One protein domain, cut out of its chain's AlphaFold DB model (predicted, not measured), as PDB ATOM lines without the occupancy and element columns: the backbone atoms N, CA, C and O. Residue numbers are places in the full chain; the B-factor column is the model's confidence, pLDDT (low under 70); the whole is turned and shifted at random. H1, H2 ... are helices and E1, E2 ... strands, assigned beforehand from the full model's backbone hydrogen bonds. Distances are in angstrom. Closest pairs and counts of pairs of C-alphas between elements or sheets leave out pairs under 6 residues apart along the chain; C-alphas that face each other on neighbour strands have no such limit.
ATOM      1  N   SER A  24     156.950 178.917  90.431       69.31
ATOM      2  CA  SER A  24     158.293 178.771  89.843       69.31
ATOM      3  C   SER A  24     158.851 177.338  89.908       69.31
ATOM      4  O   SER A  24     159.568 176.922  89.001       69.31
ATOM      5  N   TYR A  25     158.487 176.564  90.940       69.38
ATOM      6  CA  TYR A  25     158.913 175.170  91.107       69.38
ATOM      7  C   TYR A  25     158.241 174.212  90.111       69.38
ATOM      8  O   TYR A  25     158.928 173.378  89.532       69.38
ATOM      9  N   VAL A  26     156.945 174.392  89.821       73.75
ATOM     10  CA  VAL A  26     156.223 173.589  88.813       73.75
ATOM     11  C   VAL A  26     156.854 173.777  87.443       73.75
ATOM     12  O   VAL A  26     157.013 172.828  86.684       73.75
ATOM     13  N   VAL A  27     157.249 175.010  87.140       73.50
ATOM     14  CA  VAL A  27     157.939 175.334  85.895       73.50
ATOM     15  C   VAL A  27     159.310 174.675  85.866       73.50
ATOM     16  O   VAL A  27     159.643 174.072  84.859       73.50
ATOM     17  N   SER A  28     160.090 174.727  86.949       72.62
ATOM     18  CA  SER A  28     161.397 174.060  87.006       72.62
ATOM     19  C   SER A  28     161.311 172.549  86.739       72.62
ATOM     20  O   SER A  28     162.169 172.023  86.038       72.62
ATOM     21  N   ASP A  29     160.252 171.875  87.197       77.50
ATOM     22  CA  ASP A  29     160.055 170.431  86.983       77.50
ATOM     23  C   ASP A  29     159.697 170.048  85.534       77.50
ATOM     24  O   ASP A  29     159.752 168.869  85.169       77.50
ATOM     25  N   MET A  30     159.356 171.026  84.685       84.06
ATOM     26  CA  MET A  30     159.054 170.817  83.262       84.06
ATOM     27  C   MET A  30     160.305 170.674  82.383       84.06
ATOM     28  O   MET A  30     160.180 170.306  81.212       84.06
ATOM     29  N   GLY A  31     161.493 170.986  82.904       89.00
ATOM     30  CA  GLY A  31     162.774 170.726  82.254       89.00
ATOM     31  C   GLY A  31     163.532 169.652  83.023       89.00
ATOM     32  O   GLY A  31     163.909 169.862  84.172       89.00
ATOM     33  N   TYR A  32     163.760 168.494  82.412       92.75
ATOM     34  CA  TYR A  32     164.394 167.358  83.081       92.75
ATOM     35  C   TYR A  32     165.313 166.592  82.135       92.75
ATOM     36  O   TYR A  32     165.177 166.652  80.920       92.75
ATOM     37  N   PHE A  33     166.266 165.862  82.702       95.25
ATOM     38  CA  PHE A  33     167.179 165.007  81.951       95.25
ATOM     39  C   PHE A  33     166.714 163.554  82.044       95.25
ATOM     40  O   PHE A  33     166.342 163.112  83.132       95.25
ATOM     41  N   VAL A  34     166.713 162.831  80.921       96.44
ATOM     42  CA  VAL A  34     166.277 161.425  80.843       96.44
ATOM     43  C   VAL A  34     167.331 160.516  80.237       96.44
ATOM     44  O   VAL A  34     168.110 160.956  79.395       96.44
ATOM     45  N   ASP A  35     167.351 159.252  80.651       96.06
ATOM     46  CA  ASP A  35     168.174 158.215  80.033       96.06
ATOM     47  C   ASP A  35     167.591 157.778  78.673       96.06
ATOM     48  O   ASP A  35     166.533 158.237  78.228       96.06
ATOM     49  N   LYS A  36     168.265 156.836  78.009       93.62
ATOM     50  CA  LYS A  36     167.802 156.246  76.738       93.62
ATOM     51  C   LYS A  36     166.443 155.531  76.821       93.62
ATOM     52  O   LYS A  36     165.830 155.297  75.786       93.62
ATOM     53  N   ASN A  37     165.995 155.166  78.020       95.12
ATOM     54  CA  ASN A  37     164.722 154.497  78.270       95.12
ATOM     55  C   ASN A  37     163.614 155.496  78.661       95.12
ATOM     56  O   ASN A  37     162.471 155.090  78.849       95.12
ATOM     57  N   GLY A  38     163.936 156.787  78.789       92.94
ATOM     58  CA  GLY A  38     163.010 157.833  79.220       92.94
ATOM     59  C   GLY A  38     162.920 158.024  80.739       92.94
ATOM     60  O   GLY A  38     162.118 158.839  81.196       92.94
ATOM     61  N   ASN A  39     163.740 157.333  81.535       94.69
ATOM     62  CA  ASN A  39     163.757 157.505  82.987       94.69
ATOM     63  C   ASN A  39     164.465 158.805  83.356       94.69
ATOM     64  O   ASN A  39     165.545 159.093  82.842       94.69
ATOM     65  N   LYS A  40     163.888 159.577  84.282       94.56
ATOM     66  CA  LYS A  40     164.523 160.800  84.792       94.56
ATOM     67  C   LYS A  40     165.851 160.476  85.479       94.56
ATOM     68  O   LYS A  40     165.948 159.473  86.181       94.56
ATOM     69  N   ALA A  41     166.827 161.370  85.328       94.00
ATOM     70  CA  ALA A  41     168.097 161.275  86.033       94.00
ATOM     71  C   ALA A  41     167.860 161.142  87.555       94.00
ATOM     72  O   ALA A  41     167.088 161.931  88.126       94.00
ATOM     73  N   PRO A  42     168.494 160.160  88.214       94.81
ATOM     74  CA  PRO A  42     168.314 159.906  89.633       94.81
ATOM     75  C   PRO A  42     168.851 161.078  90.469       94.81
ATOM     76  O   PRO A  42     169.540 161.977  89.973       94.81
ATOM     77  N   ILE A  43     168.458 161.145  91.742       91.19
ATOM     78  CA  ILE A  43     168.818 162.277  92.616       91.19
ATOM     79  C   ILE A  43     170.334 162.333  92.815       91.19
ATOM     80  O   ILE A  43     170.900 163.421  92.834       91.19
ATOM     81  N   GLU A  44     170.980 161.178  92.900       94.00
ATOM     82  CA  GLU A  44     172.411 161.007  93.113       94.00
ATOM     83  C   GLU A  44     173.214 161.670  91.989       94.00
ATOM     84  O   GLU A  44     174.058 162.521  92.265       94.00
ATOM     85  N   ASP A  45     172.877 161.373  90.730       94.06
ATOM     86  CA  ASP A  45     173.536 161.963  89.559       94.06
ATOM     87  C   ASP A  45     173.276 163.468  89.452       94.06
ATOM     88  O   ASP A  45     174.187 164.245  89.167       94.06
ATOM     89  N   ARG A  46     172.040 163.913  89.724       91.81
ATOM     90  CA  ARG A  46     171.713 165.347  89.729       91.81
ATOM     91  C   ARG A  46     172.472 166.088  90.825       91.81
ATOM     92  O   ARG A  46     172.967 167.184  90.580       91.81
ATOM     93  N   HIS A  47     172.581 165.502  92.014       92.06
ATOM     94  CA  HIS A  47     173.305 166.097  93.130       92.06
ATOM     95  C   HIS A  47     174.809 166.141  92.851       92.06
ATOM     96  O   HIS A  47     175.437 167.175  93.064       92.06
ATOM     97  N   GLU A  48     175.381 165.066  92.308       93.62
ATOM     98  CA  GLU A  48     176.778 165.023  91.874       93.62
ATOM     99  C   GLU A  48     177.082 166.123  90.851       93.62
ATOM    100  O   GLU A  48     177.991 166.923  91.077       93.62
ATOM    101  N   CYS A  49     176.271 166.237  89.796       92.00
ATOM    102  CA  CYS A  49     176.453 167.258  88.765       92.00
ATOM    103  C   CYS A  49     176.179 168.685  89.267       92.00
ATOM    104  O   CYS A  49     176.716 169.643  88.717       92.00
ATOM    105  N   SER A  50     175.383 168.856  90.327       89.56
ATOM    106  CA  SER A  50     175.115 170.172  90.930       89.56
ATOM    107  C   SER A  50     176.257 170.714  91.796       89.56
ATOM    108  O   SER A  50     176.228 171.882  92.181       89.56
ATOM    109  N   LYS A  51     177.283 169.898  92.089       84.75
ATOM    110  CA  LYS A  51     178.472 170.343  92.838       84.75
ATOM    111  C   LYS A  51     179.316 171.359  92.060       84.75
ATOM    112  O   LYS A  51     180.077 172.104  92.676       84.75
ATOM    113  N   GLY A  52     179.167 171.423  90.734       66.19
ATOM    114  CA  GLY A  52     179.699 172.510  89.914       66.19
ATOM    115  C   GLY A  52     178.892 173.786  90.130       66.19
ATOM    116  O   GLY A  52     177.879 174.014  89.482       66.19
ATOM    117  N   ILE A  53     179.331 174.569  91.111       63.62
ATOM    118  CA  ILE A  53     178.841 175.879  91.565       63.62
ATOM    119  C   ILE A  53     178.028 176.643  90.502       63.62
ATOM    120  O   ILE A  53     178.599 177.338  89.670       63.62
ATOM    121  N   GLY A  54     176.693 176.564  90.568       71.62
ATOM    122  CA  GLY A  54     175.757 177.465  89.869       71.62
ATOM    123  C   GLY A  54     175.861 177.536  88.338       71.62
ATOM    124  O   GLY A  54     175.151 178.339  87.727       71.62
ATOM    125  N   ASP A  55     176.714 176.721  87.723       90.00
ATOM    126  CA  ASP A  55     176.975 176.729  86.293       90.00
ATOM    127  C   ASP A  55     176.051 175.723  85.602       90.00
ATOM    128  O   ASP A  55     176.182 174.502  85.714       90.00
ATOM    129  N   LEU A  56     175.062 176.273  84.898       91.06
ATOM    130  CA  LEU A  56     174.071 175.500  84.163       91.06
ATOM    131  C   LEU A  56     174.711 174.690  83.029       91.06
ATOM    132  O   LEU A  56     174.211 173.612  82.714       91.06
ATOM    133  N   GLU A  57     175.778 175.194  82.410       93.38
ATOM    134  CA  GLU A  57     176.441 174.517  81.294       93.38
ATOM    135  C   GLU A  57     177.216 173.305  81.804       93.38
ATOM    136  O   GLU A  57     176.986 172.196  81.323       93.38
ATOM    137  N   PHE A  58     177.979 173.478  82.887       94.25
ATOM    138  CA  PHE A  58     178.631 172.364  83.577       94.25
ATOM    139  C   PHE A  58     177.628 171.294  84.031       94.25
ATOM    140  O   PHE A  58     177.832 170.100  83.807       94.25
ATOM    141  N   TYR A  59     176.519 171.707  84.656       93.75
ATOM    142  CA  TYR A  59     175.485 170.779  85.115       93.75
ATOM    143  C   TYR A  59     174.925 169.929  83.965       93.75
ATOM    144  O   TYR A  59     174.785 168.709  84.090       93.75
ATOM    145  N   ALA A  60     174.617 170.575  82.838       94.94
ATOM    146  CA  ALA A  60     174.054 169.915  81.671       94.94
ATOM    147  C   ALA A  60     175.067 168.990  80.982       94.94
ATOM    148  O   ALA A  60     174.719 167.862  80.635       94.94
ATOM    149  N   GLU A  61     176.322 169.424  80.851       96.19
ATOM    150  CA  GLU A  61     177.412 168.618  80.300       96.19
ATOM    151  C   GLU A  61     177.699 167.373  81.149       96.19
ATOM    152  O   GLU A  61     177.856 166.272  80.614       96.19
ATOM    153  N   CYS A  62     177.697 167.517  82.477       95.88
ATOM    154  CA  CYS A  62     177.883 166.406  83.407       95.88
ATOM    155  C   CYS A  62     176.798 165.331  83.232       95.88
ATOM    156  O   CYS A  62     177.109 164.147  83.069       95.88
ATOM    157  N   LEU A  63     175.522 165.731  83.185       96.50
ATOM    158  CA  LEU A  63     174.417 164.797  82.945       96.50
ATOM    159  C   LEU A  63     174.473 164.189  81.539       96.50
ATOM    160  O   LEU A  63     174.223 162.995  81.370       96.50
ATOM    161  N   TYR A  64     174.842 164.979  80.533       97.25
ATOM    162  CA  TYR A  64     174.995 164.495  79.165       97.25
ATOM    163  C   TYR A  64     176.065 163.408  79.043       97.25
ATOM    164  O   TYR A  64     175.836 162.376  78.404       97.25
ATOM    165  N   THR A  65     177.204 163.611  79.708       96.94
ATOM    166  CA  THR A  65     178.325 162.661  79.763       96.94
ATOM    167  C   THR A  65     177.930 161.357  80.453       96.94
ATOM    168  O   THR A  65     178.346 160.282  80.028       96.94
ATOM    169  N   LYS A  66     177.049 161.424  81.459       96.38
ATOM    170  CA  LYS A  66     176.448 160.249  82.112       96.38
ATOM    171  C   LYS A  66     175.380 159.538  81.260       96.38
ATOM    172  O   LYS A  66     174.834 158.525  81.684       96.38
ATOM    173  N   GLY A  67     175.097 160.024  80.049       97.00
ATOM    174  CA  GLY A  67     174.170 159.393  79.106       97.00
ATOM    175  C   GLY A  67     172.734 159.908  79.186       97.00
ATOM    176  O   GLY A  67     171.849 159.322  78.559       97.00
ATOM    177  N   TYR A  68     172.492 161.001  79.913       97.94
ATOM    178  CA  TYR A  68     171.185 161.641  79.948       97.94
ATOM    179  C   TYR A  68     171.022 162.665  78.813       97.94
ATOM    180  O   TYR A  68     171.991 163.169  78.241       97.94
ATOM    181  N   ARG A  69     169.779 162.980  78.459       96.75
ATOM    182  CA  ARG A  69     169.417 163.989  77.458       96.75
ATOM    183  C   ARG A  69     168.365 164.923  78.005       96.75
ATOM    184  O   ARG A  69     167.453 164.487  78.708       96.75
ATOM    185  N   PHE A  70     168.488 166.200  77.681       96.31
ATOM    186  CA  PHE A  70     167.514 167.183  78.111       96.31
ATOM    187  C   PHE A  70     166.169 166.957  77.414       96.31
ATOM    188  O   PHE A  70     166.075 166.801  76.197       96.31
ATOM    189  N   ARG A  71     165.090 166.977  78.190       94.44
ATOM    190  CA  ARG A  71     163.711 166.918  77.724       94.44
ATOM    191  C   ARG A  71     162.902 168.006  78.402       94.44
ATOM    192  O   ARG A  71     163.045 168.305  79.584       94.44
ATOM    193  N   THR A  72     162.008 168.578  77.616       89.44
ATOM    194  CA  THR A  72     160.957 169.449  78.111       89.44
ATOM    195  C   THR A  72     159.741 169.269  77.221       89.44
ATOM    196  O   THR A  72     159.864 169.265  75.993       89.44
ATOM    197  N   GLU A  73     158.587 169.073  77.849       79.38
ATOM    198  CA  GLU A  73     157.291 168.915  77.176       79.38
ATOM    199  C   GLU A  73     156.486 170.220  77.185       79.38
ATOM    200  O   GLU A  73     155.390 170.290  76.637       79.38
ATOM    201  N   SER A  74     157.028 171.279  77.794       80.19
ATOM    202  CA  SER A  74     156.302 172.518  78.031       80.19
ATOM    203  C   SER A  74     157.034 173.712  77.444       80.19
ATOM    204  O   SER A  74     158.118 174.087  77.892       80.19
ATOM    205  N   PHE A  75     156.379 174.394  76.506       82.12
ATOM    206  CA  PHE A  75     156.815 175.712  76.044       82.12
ATOM    207  C   PHE A  75     156.953 176.713  77.210       82.12
ATOM    208  O   PHE A  75     157.816 177.591  77.178       82.12
ATOM    209  N   ALA A  76     156.169 176.542  78.285       83.38
ATOM    210  CA  ALA A  76     156.229 177.396  79.468       83.38
ATOM    211  C   ALA A  76     157.566 177.321  80.209       83.38
ATOM    212  O   ALA A  76     157.973 178.326  80.793       83.38
ATOM    213  N   TYR A  77     158.275 176.187  80.137       87.94
ATOM    214  CA  TYR A  77     159.627 176.087  80.682       87.94
ATOM    215  C   TYR A  77     160.545 177.103  80.007       87.94
ATOM    216  O   TYR A  77     161.115 177.961  80.673       87.94
ATOM    217  N   CYS A  78     160.632 177.059  78.679       88.81
ATOM    218  CA  CYS A  78     161.522 177.929  77.917       88.81
ATOM    219  C   CYS A  78     161.095 179.398  77.960       88.81
ATOM    220  O   CYS A  78     161.955 180.270  78.027       88.81
ATOM    221  N   TYR A  79     159.791 179.676  78.002       87.25
ATOM    222  CA  TYR A  79     159.282 181.039  78.155       87.25
ATOM    223  C   TYR A  79     159.714 181.678  79.487       87.25
ATOM    224  O   TYR A  79     160.175 182.815  79.515       87.25
ATOM    225  N   ARG A  80     159.612 180.942  80.603       85.75
ATOM    226  CA  ARG A  80     159.950 181.459  81.944       85.75
ATOM    227  C   ARG A  80     161.414 181.265  82.340       85.75
ATOM    228  O   ARG A  80     161.903 181.937  83.247       85.75
ATOM    229  N   ARG A  81     162.114 180.327  81.706       87.81
ATOM    230  CA  ARG A  81     163.522 179.994  81.951       87.81
ATOM    231  C   ARG A  81     164.321 180.018  80.640       87.81
ATOM    232  O   ARG A  81     164.919 179.006  80.270       87.81
ATOM    233  N   PRO A  82     164.374 181.164  79.938       90.56
ATOM    234  CA  PRO A  82     164.998 181.238  78.619       90.56
ATOM    235  C   PRO A  82     166.473 180.827  78.663       90.56
ATOM    236  O   PRO A  82     166.894 179.995  77.869       90.56
ATOM    237  N   LYS A  83     167.224 181.299  79.670       91.19
ATOM    238  CA  LYS A  83     168.654 180.998  79.822       91.19
ATOM    239  C   LYS A  83     168.940 179.505  80.022       91.19
ATOM    240  O   LYS A  83     169.798 178.954  79.342       91.19
ATOM    241  N   SER A  84     168.251 178.836  80.952       91.25
ATOM    242  CA  SER A  84     168.494 177.403  81.172       91.25
ATOM    243  C   SER A  84     167.960 176.561  80.020       91.25
ATOM    244  O   SER A  84     168.601 175.584  79.659       91.25
ATOM    245  N   CYS A  85     166.835 176.939  79.405       92.50
ATOM    246  CA  CYS A  85     166.344 176.260  78.210       92.50
ATOM    247  C   CYS A  85     167.339 176.360  77.044       92.50
ATOM    248  O   CYS A  85     167.608 175.349  76.404       92.50
ATOM    249  N   GLU A  86     167.924 177.533  76.793       94.12
ATOM    250  CA  GLU A  86     168.939 177.719  75.750       94.12
ATOM    251  C   GLU A  86     170.158 176.815  75.972       94.12
ATOM    252  O   GLU A  86     170.553 176.078  75.069       94.12
ATOM    253  N   ILE A  87     170.709 176.813  77.190       95.12
ATOM    254  CA  ILE A  87     171.867 175.985  77.542       95.12
ATOM    255  C   ILE A  87     171.515 174.497  77.441       95.12
ATOM    256  O   ILE A  87     172.219 173.736  76.783       95.12
ATOM    257  N   TYR A  88     170.413 174.069  78.059       94.94
ATOM    258  CA  TYR A  88     170.052 172.654  78.125       94.94
ATOM    259  C   TYR A  88     169.633 172.086  76.763       94.94
ATOM    260  O   TYR A  88     169.873 170.910  76.500       94.94
ATOM    261  N   ASN A  89     169.081 172.903  75.858       94.25
ATOM    262  CA  ASN A  89     168.742 172.480  74.495       94.25
ATOM    263  C   ASN A  89     169.955 172.033  73.669       94.25
ATOM    264  O   ASN A  89     169.767 171.269  72.724       94.25
ATOM    265  N   LYS A  90     171.182 172.443  74.021       96.12
ATOM    266  CA  LYS A  90     172.407 171.915  73.394       96.12
ATOM    267  C   LYS A  90     172.580 170.403  73.625       96.12
ATOM    268  O   LYS A  90     173.265 169.746  72.850       96.12
ATOM    269  N   TYR A  91     171.944 169.861  74.665       95.56
ATOM    270  CA  TYR A  91     172.095 168.484  75.150       95.56
ATOM    271  C   TYR A  91     170.822 167.637  74.963       95.56
ATOM    272  O   TYR A  91     170.584 166.693  75.727       95.56
TER     273      TYR A  91
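AT A GLANCE: This is residues 24 to 91 of the 92 residues of an uncharacterized protein of Bisgaardia hudsonensis (UniProt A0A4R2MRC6). A short ribbon of two antiparallel strands, E1 and E2, runs between two groups of helices, H2 and H3 near one end and H1 and H4 near the other. H5 bridges the groups, side by side with H3, cornering with H4 and close to the ribbon. The 68 printed residues include five named helices and two named strands, in the order H1 E1 H2 H3 E2 H4 H5; the class is mostly helix. The whole is compact and rounded, with a radius of gyration of the C-alphas of 11.2 A and spans of 29 by 27 by 21 A.

HOW THE PARTS SIT: E1, residues 31 to 34, and E2, residues 69 to 72, are antiparallel neighbours at 143 degrees; N 34 and O 69 are 2.9 A apart and N 71 and O 32 2.8 A, within hydrogen-bond range. H5, residues 82 to 89, comes closest to E2 at the C-alphas of Tyr 88 and Phe 70, 6.0 A. H3, residues 56 to 65, touches H5 at a shallow tilt of 17 degrees, the same way; their closest C-alphas, Ala 60 and Tyr 88, are 6.0 A apart. H2, residues 43 to 50, touches H3 at a steep tilt of 51 degrees, opposite ways, closest at the C-alphas of Cys 49 and Tyr 59, 5.2 A. H4, residues 75 to 80, and H5 touch only at the corner, closest at the C-alphas of Cys 78 and Cys 85, 5.1 A. H1, residues 24 to 28, touches H4 at the C-alphas of Val 27 and Tyr 77, 5.5 A, and is apart from H2. In the five helices every O i to N i+4 pair is within hydrogen-bond range.

IN THESE COORDINATES: H1 begins at C-alpha 24 (158.293, 178.771, 89.843) and is 6.3 A long. E1 measures 10.0 A, H2 10.2 A, H3 14.2 A, E2 10.1 A and H4 8.8 A. H5, 10.4 A, ends at C-alpha 89 (168.742, 172.480, 74.495).

THE WHOLE: The C-alphas of Asn 37 and Ile 53, the two farthest apart, are 28.9 A apart. The printed part has no cut and no long link. Mean pLDDT of the printed part is 89.4; residues 24 to 25 and 52 to 53 are under 70.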